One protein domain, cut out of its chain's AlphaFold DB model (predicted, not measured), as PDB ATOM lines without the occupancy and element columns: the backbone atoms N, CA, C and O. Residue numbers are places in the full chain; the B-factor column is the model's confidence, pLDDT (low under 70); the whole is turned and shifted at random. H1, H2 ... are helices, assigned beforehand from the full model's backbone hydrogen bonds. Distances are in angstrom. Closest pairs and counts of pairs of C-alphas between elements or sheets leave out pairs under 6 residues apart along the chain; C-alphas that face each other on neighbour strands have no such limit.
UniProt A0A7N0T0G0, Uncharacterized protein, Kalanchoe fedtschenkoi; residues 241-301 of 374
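AT A GLANCE: This is residues 241 to 301 of the 374 residues of an uncharacterized protein of Kalanchoe fedtschenkoi (UniProt A0A7N0T0G0). What shape do these atoms make? Two long helices, H2 and H3, meet near their ends as an open V, and the short helix H1 makes a small hook at the far end of H2, turned to the same side as H3. The space between the arms is empty, and residues 257 to 273 of H2 and 286 to 301 of H3 stand free. What is it built of, and how large is it? The printed part has 61 residues with three named helices, H1, H2 and H3 in that order along the chain, and no named strand, and its class is all helix. It is extended, with a radius of gyration of the C-alphas of 17.9 A, and only just flat, spanning 51 by 34 by 9 A.

HOW THE PARTS SIT: How does the longest helix stand to the next one? H2, residues 252 to 276, and H3, residues 279 to 301, are close but not clearly touching; their closest C-alphas, those of Lys 274 and Lys 282, are 7.0 A apart. They run opposite ways at a steep tilt of 45 degrees. Where is the short helix? H1, residues 243 to 250, is close to H2 but not clearly touching it, with the C-alphas of Phe 247 and Pro 253 closest at 7.8 A. Their lines are only just about perpendicular, at 70.4 degrees. H1 and H3 are apart. What do the backbone N and O atoms show? In H1 every O i to N i+4 pair is within hydrogen-bond range; in H2 it is 20 of 21 and in H3 18 of 19.

IN THESE COORDINATES: Where does H2 run? Its C-alphas go from Gly 252 at (51.744, -6.173, -4.106) to Lys 276 at (25.323, -26.688, -19.181), a length of 36.7 A. Where are the other two helices? H3 runs 32.6 A from the C-alpha of Pro 279 to that of Glu 301 at (37.924, 2.110, -36.163). H1 begins with the C-alpha of Phe 243 at (56.262, 1.266, -9.820) and is 10.4 A long.

THE WHOLE: How far does it reach? The two C-alphas farthest apart, those of Val 241 and Glu 280, are 52.3 A apart, and those of Val 241 and Glu 301, the first and last printed, are 35.5 A apart. Are there cuts or long links? The printed part has no cut, and the links from H1 to H2 and from H2 to H3 are tight, with 1 and 2 residues. Where is confidence low? The mean pLDDT of the printed part is 83.7, and residue 241 and residues 299 to 301 are under 70.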
ATOM      1  N   VAL A 241      58.258   7.819  -6.661       66.81
ATOM      2  CA  VAL A 241      57.133   6.892  -6.657       66.81
ATOM      3  C   VAL A 241      57.412   5.868  -7.748       66.81
ATOM      4  O   VAL A 241      56.939   5.954  -8.879       66.81
ATOM      5  N   THR A 242      58.279   4.923  -7.415       76.69
ATOM      6  CA  THR A 242      58.637   3.813  -8.281       76.69
ATOM      7  C   THR A 242      57.440   2.883  -8.412       76.69
ATOM      8  O   THR A 242      56.610   2.758  -7.503       76.69
ATOM      9  N   PHE A 243      57.335   2.222  -9.568       74.94
ATOM     10  CA  PHE A 243      56.262   1.266  -9.820       74.94
ATOM     11  C   PHE A 243      56.206   0.205  -8.725       74.94
ATOM     12  O   PHE A 243      55.119  -0.100  -8.258       74.94
ATOM     13  N   ASP A 244      57.359  -0.282  -8.260       81.88
ATOM     14  CA  ASP A 244      57.431  -1.251  -7.168       81.88
ATOM     15  C   ASP A 244      56.810  -0.691  -5.883       81.88
ATOM     16  O   ASP A 244      56.005  -1.365  -5.245       81.88
ATOM     17  N   ARG A 245      57.089   0.571  -5.537       77.31
ATOM     18  CA  ARG A 245      56.526   1.208  -4.342       77.31
ATOM     19  C   ARG A 245      55.005   1.316  -4.422       77.31
ATOM     20  O   ARG A 245      54.324   0.904  -3.490       77.31
ATOM     21  N   CYS A 246      54.462   1.785  -5.547       75.44
ATOM     22  CA  CYS A 246      53.012   1.791  -5.779       75.44
ATOM     23  C   CYS A 246      52.421   0.382  -5.806       75.44
ATOM     24  O   CYS A 246      51.375   0.143  -5.212       75.44
ATOM     25  N   PHE A 247      53.088  -0.549  -6.482       78.69
ATOM     26  CA  PHE A 247      52.648  -1.928  -6.608       78.69
ATOM     27  C   PHE A 247      52.486  -2.545  -5.225       78.69
ATOM     28  O   PHE A 247      51.403  -3.025  -4.928       78.69
ATOM     29  N   TYR A 248      53.484  -2.434  -4.345       76.38
ATOM     30  CA  TYR A 248      53.398  -2.933  -2.971       76.38
ATOM     31  C   TYR A 248      52.414  -2.152  -2.089       76.38
ATOM     32  O   TYR A 248      51.693  -2.782  -1.321       76.38
ATOM     33  N   ILE A 249      52.326  -0.820  -2.213       78.94
ATOM     34  CA  ILE A 249      51.362  -0.009  -1.442       78.94
ATOM     35  C   ILE A 249      49.917  -0.402  -1.766       78.94
ATOM     36  O   ILE A 249      49.087  -0.494  -0.864       78.94
ATOM     37  N   TYR A 250      49.606  -0.635  -3.040       70.94
ATOM     38  CA  TYR A 250      48.239  -0.887  -3.483       70.94
ATOM     39  C   TYR A 250      47.858  -2.365  -3.540       70.94
ATOM     40  O   TYR A 250      46.717  -2.636  -3.892       70.94
ATOM     41  N   GLY A 251      48.745  -3.299  -3.174       74.88
ATOM     42  CA  GLY A 251      48.371  -4.716  -3.088       74.88
ATOM     43  C   GLY A 251      49.466  -5.754  -3.273       74.88
ATOM     44  O   GLY A 251      49.308  -6.910  -2.887       74.88
ATOM     45  N   GLY A 252      50.578  -5.347  -3.865       87.38
ATOM     46  CA  GLY A 252      51.744  -6.173  -4.106       87.38
ATOM     47  C   GLY A 252      51.450  -7.436  -4.925       87.38
ATOM     48  O   GLY A 252      50.414  -7.564  -5.585       87.38
ATOM     49  N   PRO A 253      52.385  -8.397  -4.898       78.56
ATOM     50  CA  PRO A 253      52.228  -9.664  -5.599       78.56
ATOM     51  C   PRO A 253      51.092 -10.524  -5.026       78.56
ATOM     52  O   PRO A 253      50.493 -11.282  -5.780       78.56
ATOM     53  N   GLU A 254      50.743 -10.374  -3.745       79.00
ATOM     54  CA  GLU A 254      49.656 -11.128  -3.105       79.00
ATOM     55  C   GLU A 254      48.280 -10.742  -3.665       79.00
ATOM     56  O   GLU A 254      47.528 -11.624  -4.074       79.00
ATOM     57  N   GLN A 255      47.959  -9.448  -3.808       79.69
ATOM     58  CA  GLN A 255      46.701  -9.062  -4.468       79.69
ATOM     59  C   GLN A 255      46.681  -9.427  -5.952       79.69
ATOM     60  O   GLN A 255      45.611  -9.686  -6.507       79.69
ATOM     61  N   LEU A 256      47.841  -9.457  -6.614       82.31
ATOM     62  CA  LEU A 256      47.919  -9.921  -7.995       82.31
ATOM     63  C   LEU A 256      47.614 -11.424  -8.091       82.31
ATOM     64  O   LEU A 256      46.874 -11.835  -8.986       82.31
ATOM     65  N   GLU A 257      48.118 -12.224  -7.150       85.38
ATOM     66  CA  GLU A 257      47.807 -13.651  -7.027       85.38
ATOM     67  C   GLU A 257      46.324 -13.878  -6.689       85.38
ATOM     68  O   GLU A 257      45.671 -14.722  -7.307       85.38
ATOM     69  N   GLU A 258      45.738 -13.081  -5.790       84.44
ATOM     70  CA  GLU A 258      44.301 -13.125  -5.491       84.44
ATOM     71  C   GLU A 258      43.445 -12.757  -6.710       84.44
ATOM     72  O   GLU A 258      42.428 -13.406  -6.988       84.44
ATOM     73  N   LEU A 259      43.866 -11.751  -7.482       83.25
ATOM     74  CA  LEU A 259      43.193 -11.342  -8.711       83.25
ATOM     75  C   LEU A 259      43.295 -12.426  -9.793       83.25
ATOM     76  O   LEU A 259      42.306 -12.710 -10.482       83.25
ATOM     77  N   GLU A 260      44.454 -13.069  -9.930       87.19
ATOM     78  CA  GLU A 260      44.650 -14.205 -10.832       87.19
ATOM     79  C   GLU A 260      43.795 -15.408 -10.411       87.19
ATOM     80  O   GLU A 260      43.116 -16.016 -11.252       87.19
ATOM     81  N   ALA A 261      43.759 -15.728  -9.117       92.38
ATOM     82  CA  ALA A 261      42.929 -16.793  -8.568       92.38
ATOM     83  C   ALA A 261      41.437 -16.511  -8.801       92.38
ATOM     84  O   ALA A 261      40.693 -17.402  -9.236       92.38
ATOM     85  N   LEU A 262      40.995 -15.267  -8.601       91.94
ATOM     86  CA  LEU A 262      39.618 -14.840  -8.849       91.94
ATOM     87  C   LEU A 262      39.255 -14.919 -10.340       91.94
ATOM     88  O   LEU A 262      38.194 -15.446 -10.694       91.94
ATOM     89  N   SER A 263      40.142 -14.452 -11.219       90.38
ATOM     90  CA  SER A 263      39.999 -14.545 -12.679       90.38
ATOM     91  C   SER A 263      39.897 -16.001 -13.149       90.38
ATOM     92  O   SER A 263      38.990 -16.378 -13.908       90.38
ATOM     93  N   SER A 264      40.778 -16.857 -12.632       92.38
ATOM     94  CA  SER A 264      40.796 -18.293 -12.908       92.38
ATOM     95  C   SER A 264      39.504 -18.963 -12.442       92.38
ATOM     96  O   SER A 264      38.871 -19.712 -13.198       92.38
ATOM     97  N   HIS A 265      39.047 -18.638 -11.232       93.81
ATOM     98  CA  HIS A 265      37.786 -19.132 -10.690       93.81
ATOM     99  C   HIS A 265      36.582 -18.686 -11.535       93.81
ATOM    100  O   HIS A 265      35.706 -19.502 -11.849       93.81
ATOM    101  N   HIS A 266      36.550 -17.428 -11.981       90.00
ATOM    102  CA  HIS A 266      35.478 -16.928 -12.839       90.00
ATOM    103  C   HIS A 266      35.466 -17.634 -14.205       90.00
ATOM    104  O   HIS A 266      34.405 -18.047 -14.681       90.00
ATOM    105  N   THR A 267      36.638 -17.870 -14.801       92.31
ATOM    106  CA  THR A 267      36.780 -18.640 -16.047       92.31
ATOM    107  C   THR A 267      36.261 -20.070 -15.887       92.31
ATOM    108  O   THR A 267      35.550 -20.584 -16.758       92.31
ATOM    109  N   LEU A 268      36.544 -20.709 -14.751       91.81
ATOM    110  CA  LEU A 268      36.038 -22.044 -14.432       91.81
ATOM    111  C   LEU A 268      34.509 -22.054 -14.309       91.81
ATOM    112  O   LEU A 268      33.850 -22.883 -14.947       91.81
ATOM    113  N   LEU A 269      33.926 -21.138 -13.528       87.62
ATOM    114  CA  LEU A 269      32.471 -21.027 -13.370       87.62
ATOM    115  C   LEU A 269      31.776 -20.751 -14.703       87.62
ATOM    116  O   LEU A 269      30.754 -21.375 -15.014       87.62
ATOM    117  N   PHE A 270      32.353 -19.858 -15.503       85.69
ATOM    118  CA  PHE A 270      31.872 -19.539 -16.835       85.69
ATOM    119  C   PHE A 270      31.888 -20.771 -17.744       85.69
ATOM    120  O   PHE A 270      30.859 -21.123 -18.318       85.69
ATOM    121  N   ASN A 271      33.008 -21.493 -17.814       88.69
ATOM    122  CA  ASN A 271      33.112 -22.711 -18.616       88.69
ATOM    123  C   ASN A 271      32.134 -23.793 -18.141       88.69
ATOM    124  O   ASN A 271      31.443 -24.405 -18.959       88.69
ATOM    125  N   ARG A 272      31.986 -23.977 -16.824       89.69
ATOM    126  CA  ARG A 272      31.022 -24.917 -16.230       89.69
ATOM    127  C   ARG A 272      29.578 -24.560 -16.583       89.69
ATOM    128  O   ARG A 272      28.777 -25.459 -16.832       89.69
ATOM    129  N   ARG A 273      29.229 -23.271 -16.610       85.44
ATOM    130  CA  ARG A 273      27.909 -22.791 -17.055       85.44
ATOM    131  C   ARG A 273      27.733 -22.977 -18.557       85.44
ATOM    132  O   ARG A 273      26.702 -23.494 -18.971       85.44
ATOM    133  N   LYS A 274      28.752 -22.656 -19.355       83.50
ATOM    134  CA  LYS A 274      28.731 -22.779 -20.817       83.50
ATOM    135  C   LYS A 274      28.535 -24.222 -21.288       83.50
ATOM    136  O   LYS A 274      27.880 -24.443 -22.299       83.50
ATOM    137  N   VAL A 275      29.053 -25.207 -20.550       85.69
ATOM    138  CA  VAL A 275      28.826 -26.643 -20.819       85.69
ATOM    139  C   VAL A 275      27.390 -27.079 -20.496       85.69
ATOM    140  O   VAL A 275      26.886 -28.011 -21.111       85.69
ATOM    141  N   LYS A 276      26.719 -26.404 -19.556       89.19
ATOM    142  CA  LYS A 276      25.323 -26.688 -19.181       89.19
ATOM    143  C   LYS A 276      24.291 -26.007 -20.088       89.19
ATOM    144  O   LYS A 276      23.107 -26.291 -19.943       89.19
ATOM    145  N   LEU A 277      24.715 -25.103 -20.973       82.12
ATOM    146  CA  LEU A 277      23.826 -24.460 -21.940       82.12
ATOM    147  C   LEU A 277      23.429 -25.447 -23.038       82.12
ATOM    148  O   LEU A 277      24.248 -26.250 -23.494       82.12
ATOM    149  N   SER A 278      22.181 -25.349 -23.499       85.62
ATOM    150  CA  SER A 278      21.751 -26.071 -24.695       85.62
ATOM    151  C   SER A 278      22.534 -25.570 -25.923       85.62
ATOM    152  O   SER A 278      23.011 -24.429 -25.930       85.62
ATOM    153  N   PRO A 279      22.687 -26.384 -26.982       83.12
ATOM    154  CA  PRO A 279      23.411 -25.962 -28.180       83.12
ATOM    155  C   PRO A 279      22.814 -24.695 -28.821       83.12
ATOM    156  O   PRO A 279      23.579 -23.851 -29.272       83.12
ATOM    157  N   GLU A 280      21.490 -24.506 -28.782       83.62
ATOM    158  CA  GLU A 280      20.825 -23.270 -29.237       83.62
ATOM    159  C   GLU A 280      21.126 -22.058 -28.348       83.62
ATOM    160  O   GLU A 280      21.381 -20.966 -28.844       83.62
ATOM    161  N   GLN A 281      21.154 -22.221 -27.024       85.44
ATOM    162  CA  GLN A 281      21.515 -21.117 -26.126       85.44
ATOM    163  C   GLN A 281      22.982 -20.715 -26.286       85.44
ATOM    164  O   GLN A 281      23.326 -19.536 -26.205       85.44
ATOM    165  N   LYS A 282      23.851 -21.696 -26.539       87.75
ATOM    166  CA  LYS A 282      25.275 -21.473 -26.767       87.75
ATOM    167  C   LYS A 282      25.524 -20.686 -28.054       87.75
ATOM    168  O   LYS A 282      26.320 -19.752 -28.032       87.75
ATOM    169  N   THR A 283      24.819 -20.997 -29.143       89.44
ATOM    170  CA  THR A 283      24.951 -20.247 -30.404       89.44
ATOM    171  C   THR A 283      24.427 -18.818 -30.288       89.44
ATOM    172  O   THR A 283      25.064 -17.902 -30.809       89.44
ATOM    173  N   ILE A 284      23.321 -18.602 -29.564       90.75
ATOM    174  CA  ILE A 284      22.801 -17.255 -29.273       90.75
ATOM    175  C   ILE A 284      23.825 -16.451 -28.460       90.75
ATOM    176  O   ILE A 284      24.137 -15.311 -28.811       90.75
ATOM    177  N   TYR A 285      24.387 -17.052 -27.410       88.38
ATOM    178  CA  TYR A 285      25.412 -16.428 -26.577       88.38
ATOM    179  C   TYR A 285      26.685 -16.089 -27.373       88.38
ATOM    180  O   TYR A 285      27.148 -14.953 -27.318       88.38
ATOM    181  N   ASP A 286      27.221 -17.024 -28.165       89.12
ATOM    182  CA  ASP A 286      28.421 -16.800 -28.987       89.12
ATOM    183  C   ASP A 286      28.175 -15.755 -30.098       89.12
ATOM    184  O   ASP A 286      29.088 -15.033 -30.509       89.12
ATOM    185  N   GLY A 287      26.937 -15.643 -30.593       91.25
ATOM    186  CA  GLY A 287      26.512 -14.563 -31.488       91.25
ATOM    187  C   GLY A 287      26.546 -13.196 -30.801       91.25
ATOM    188  O   GLY A 287      27.140 -12.259 -31.333       91.25
ATOM    189  N   LYS A 288      25.985 -13.104 -29.590       92.12
ATOM    190  CA  LYS A 288      26.004 -11.885 -28.765       92.12
ATOM    191  C   LYS A 288      27.418 -11.487 -28.341       92.12
ATOM    192  O   LYS A 288      27.749 -10.308 -28.372       92.12
ATOM    193  N   LEU A 289      28.272 -12.451 -28.009       89.56
ATOM    194  CA  LEU A 289      29.672 -12.198 -27.669       89.56
ATOM    195  C   LEU A 289      30.436 -11.583 -28.850       89.56
ATOM    196  O   LEU A 289      31.178 -10.621 -28.667       89.56
ATOM    197  N   ARG A 290      30.209 -12.091 -30.069       92.62
ATOM    198  CA  ARG A 290      30.782 -11.505 -31.291       92.62
ATOM    199  C   ARG A 290      30.248 -10.106 -31.582       92.62
ATOM    200  O   ARG A 290      31.023  -9.261 -32.009       92.62
ATOM    201  N   GLU A 291      28.964  -9.845 -31.334       91.06
ATOM    202  CA  GLU A 291      28.372  -8.503 -31.464       91.06
ATOM    203  C   GLU A 291      29.051  -7.506 -30.513       91.06
ATOM    204  O   GLU A 291      29.470  -6.431 -30.935       91.06
ATOM    205  N   VAL A 292      29.253  -7.891 -29.250       92.19
ATOM    206  CA  VAL A 292      29.977  -7.071 -28.267       92.19
ATOM    207  C   VAL A 292      31.428  -6.845 -28.696       92.19
ATOM    208  O   VAL A 292      31.898  -5.709 -28.694       92.19
ATOM    209  N   GLN A 293      32.132  -7.894 -29.124       90.19
ATOM    210  CA  GLN A 293      33.508  -7.778 -29.615       90.19
ATOM    211  C   GLN A 293      33.610  -6.859 -30.842       90.19
ATOM    212  O   GLN A 293      34.558  -6.083 -30.952       90.19
ATOM    213  N   HIS A 294      32.622  -6.914 -31.736       88.81
ATOM    214  CA  HIS A 294      32.516  -6.016 -32.879       88.81
ATOM    215  C   HIS A 294      32.304  -4.568 -32.429       88.81
ATOM    216  O   HIS A 294      32.992  -3.693 -32.925       88.81
ATOM    217  N   ILE A 295      31.426  -4.297 -31.458       91.88
ATOM    218  CA  ILE A 295      31.229  -2.938 -30.918       91.88
ATOM    219  C   ILE A 295      32.534  -2.379 -30.343       91.88
ATOM    220  O   ILE A 295      32.888  -1.243 -30.647       91.88
ATOM    221  N   PHE A 296      33.269  -3.174 -29.562       83.44
ATOM    222  CA  PHE A 296      34.565  -2.749 -29.031       83.44
ATOM    223  C   PHE A 296      35.597  -2.527 -30.135       83.44
ATOM    224  O   PHE A 296      36.327  -1.550 -30.076       83.44
ATOM    225  N   SER A 297      35.634  -3.378 -31.161       85.50
ATOM    226  CA  SER A 297      36.570  -3.225 -32.286       85.50
ATOM    227  C   SER A 297      36.221  -2.011 -33.160       85.50
ATOM    228  O   SER A 297      37.098  -1.223 -33.494       85.50
ATOM    229  N   SER A 298      34.940  -1.792 -33.458       74.50
ATOM    230  CA  SER A 298      34.457  -0.633 -34.217       74.50
ATOM    231  C   SER A 298      34.572   0.684 -33.445       74.50
ATOM    232  O   SER A 298      34.667   1.741 -34.063       74.50
ATOM    233  N   ALA A 299      34.604   0.651 -32.106       61.25
ATOM    234  CA  ALA A 299      34.923   1.828 -31.299       61.25
ATOM    235  C   ALA A 299      36.364   2.324 -31.532       61.25
ATOM    236  O   ALA A 299      36.610   3.516 -31.374       61.25
ATOM    237  N   PHE A 300      37.279   1.447 -31.966       56.53
ATOM    238  CA  PHE A 300      38.643   1.817 -32.361       56.53
ATOM    239  C   PHE A 300      38.770   2.206 -33.843       56.53
ATOM    240  O   PHE A 300      39.694   2.928 -34.190       56.53
ATOM    241  N   GLU A 301      37.865   1.770 -34.726       49.12
ATOM    242  CA  GLU A 301      37.924   2.110 -36.163       49.12
ATOM    243  C   GLU A 301      37.409   3.523 -36.490       49.12
ATOM    244  O   GLU A 301      37.766   4.083 -37.528       49.12
TER     245      GLU A 301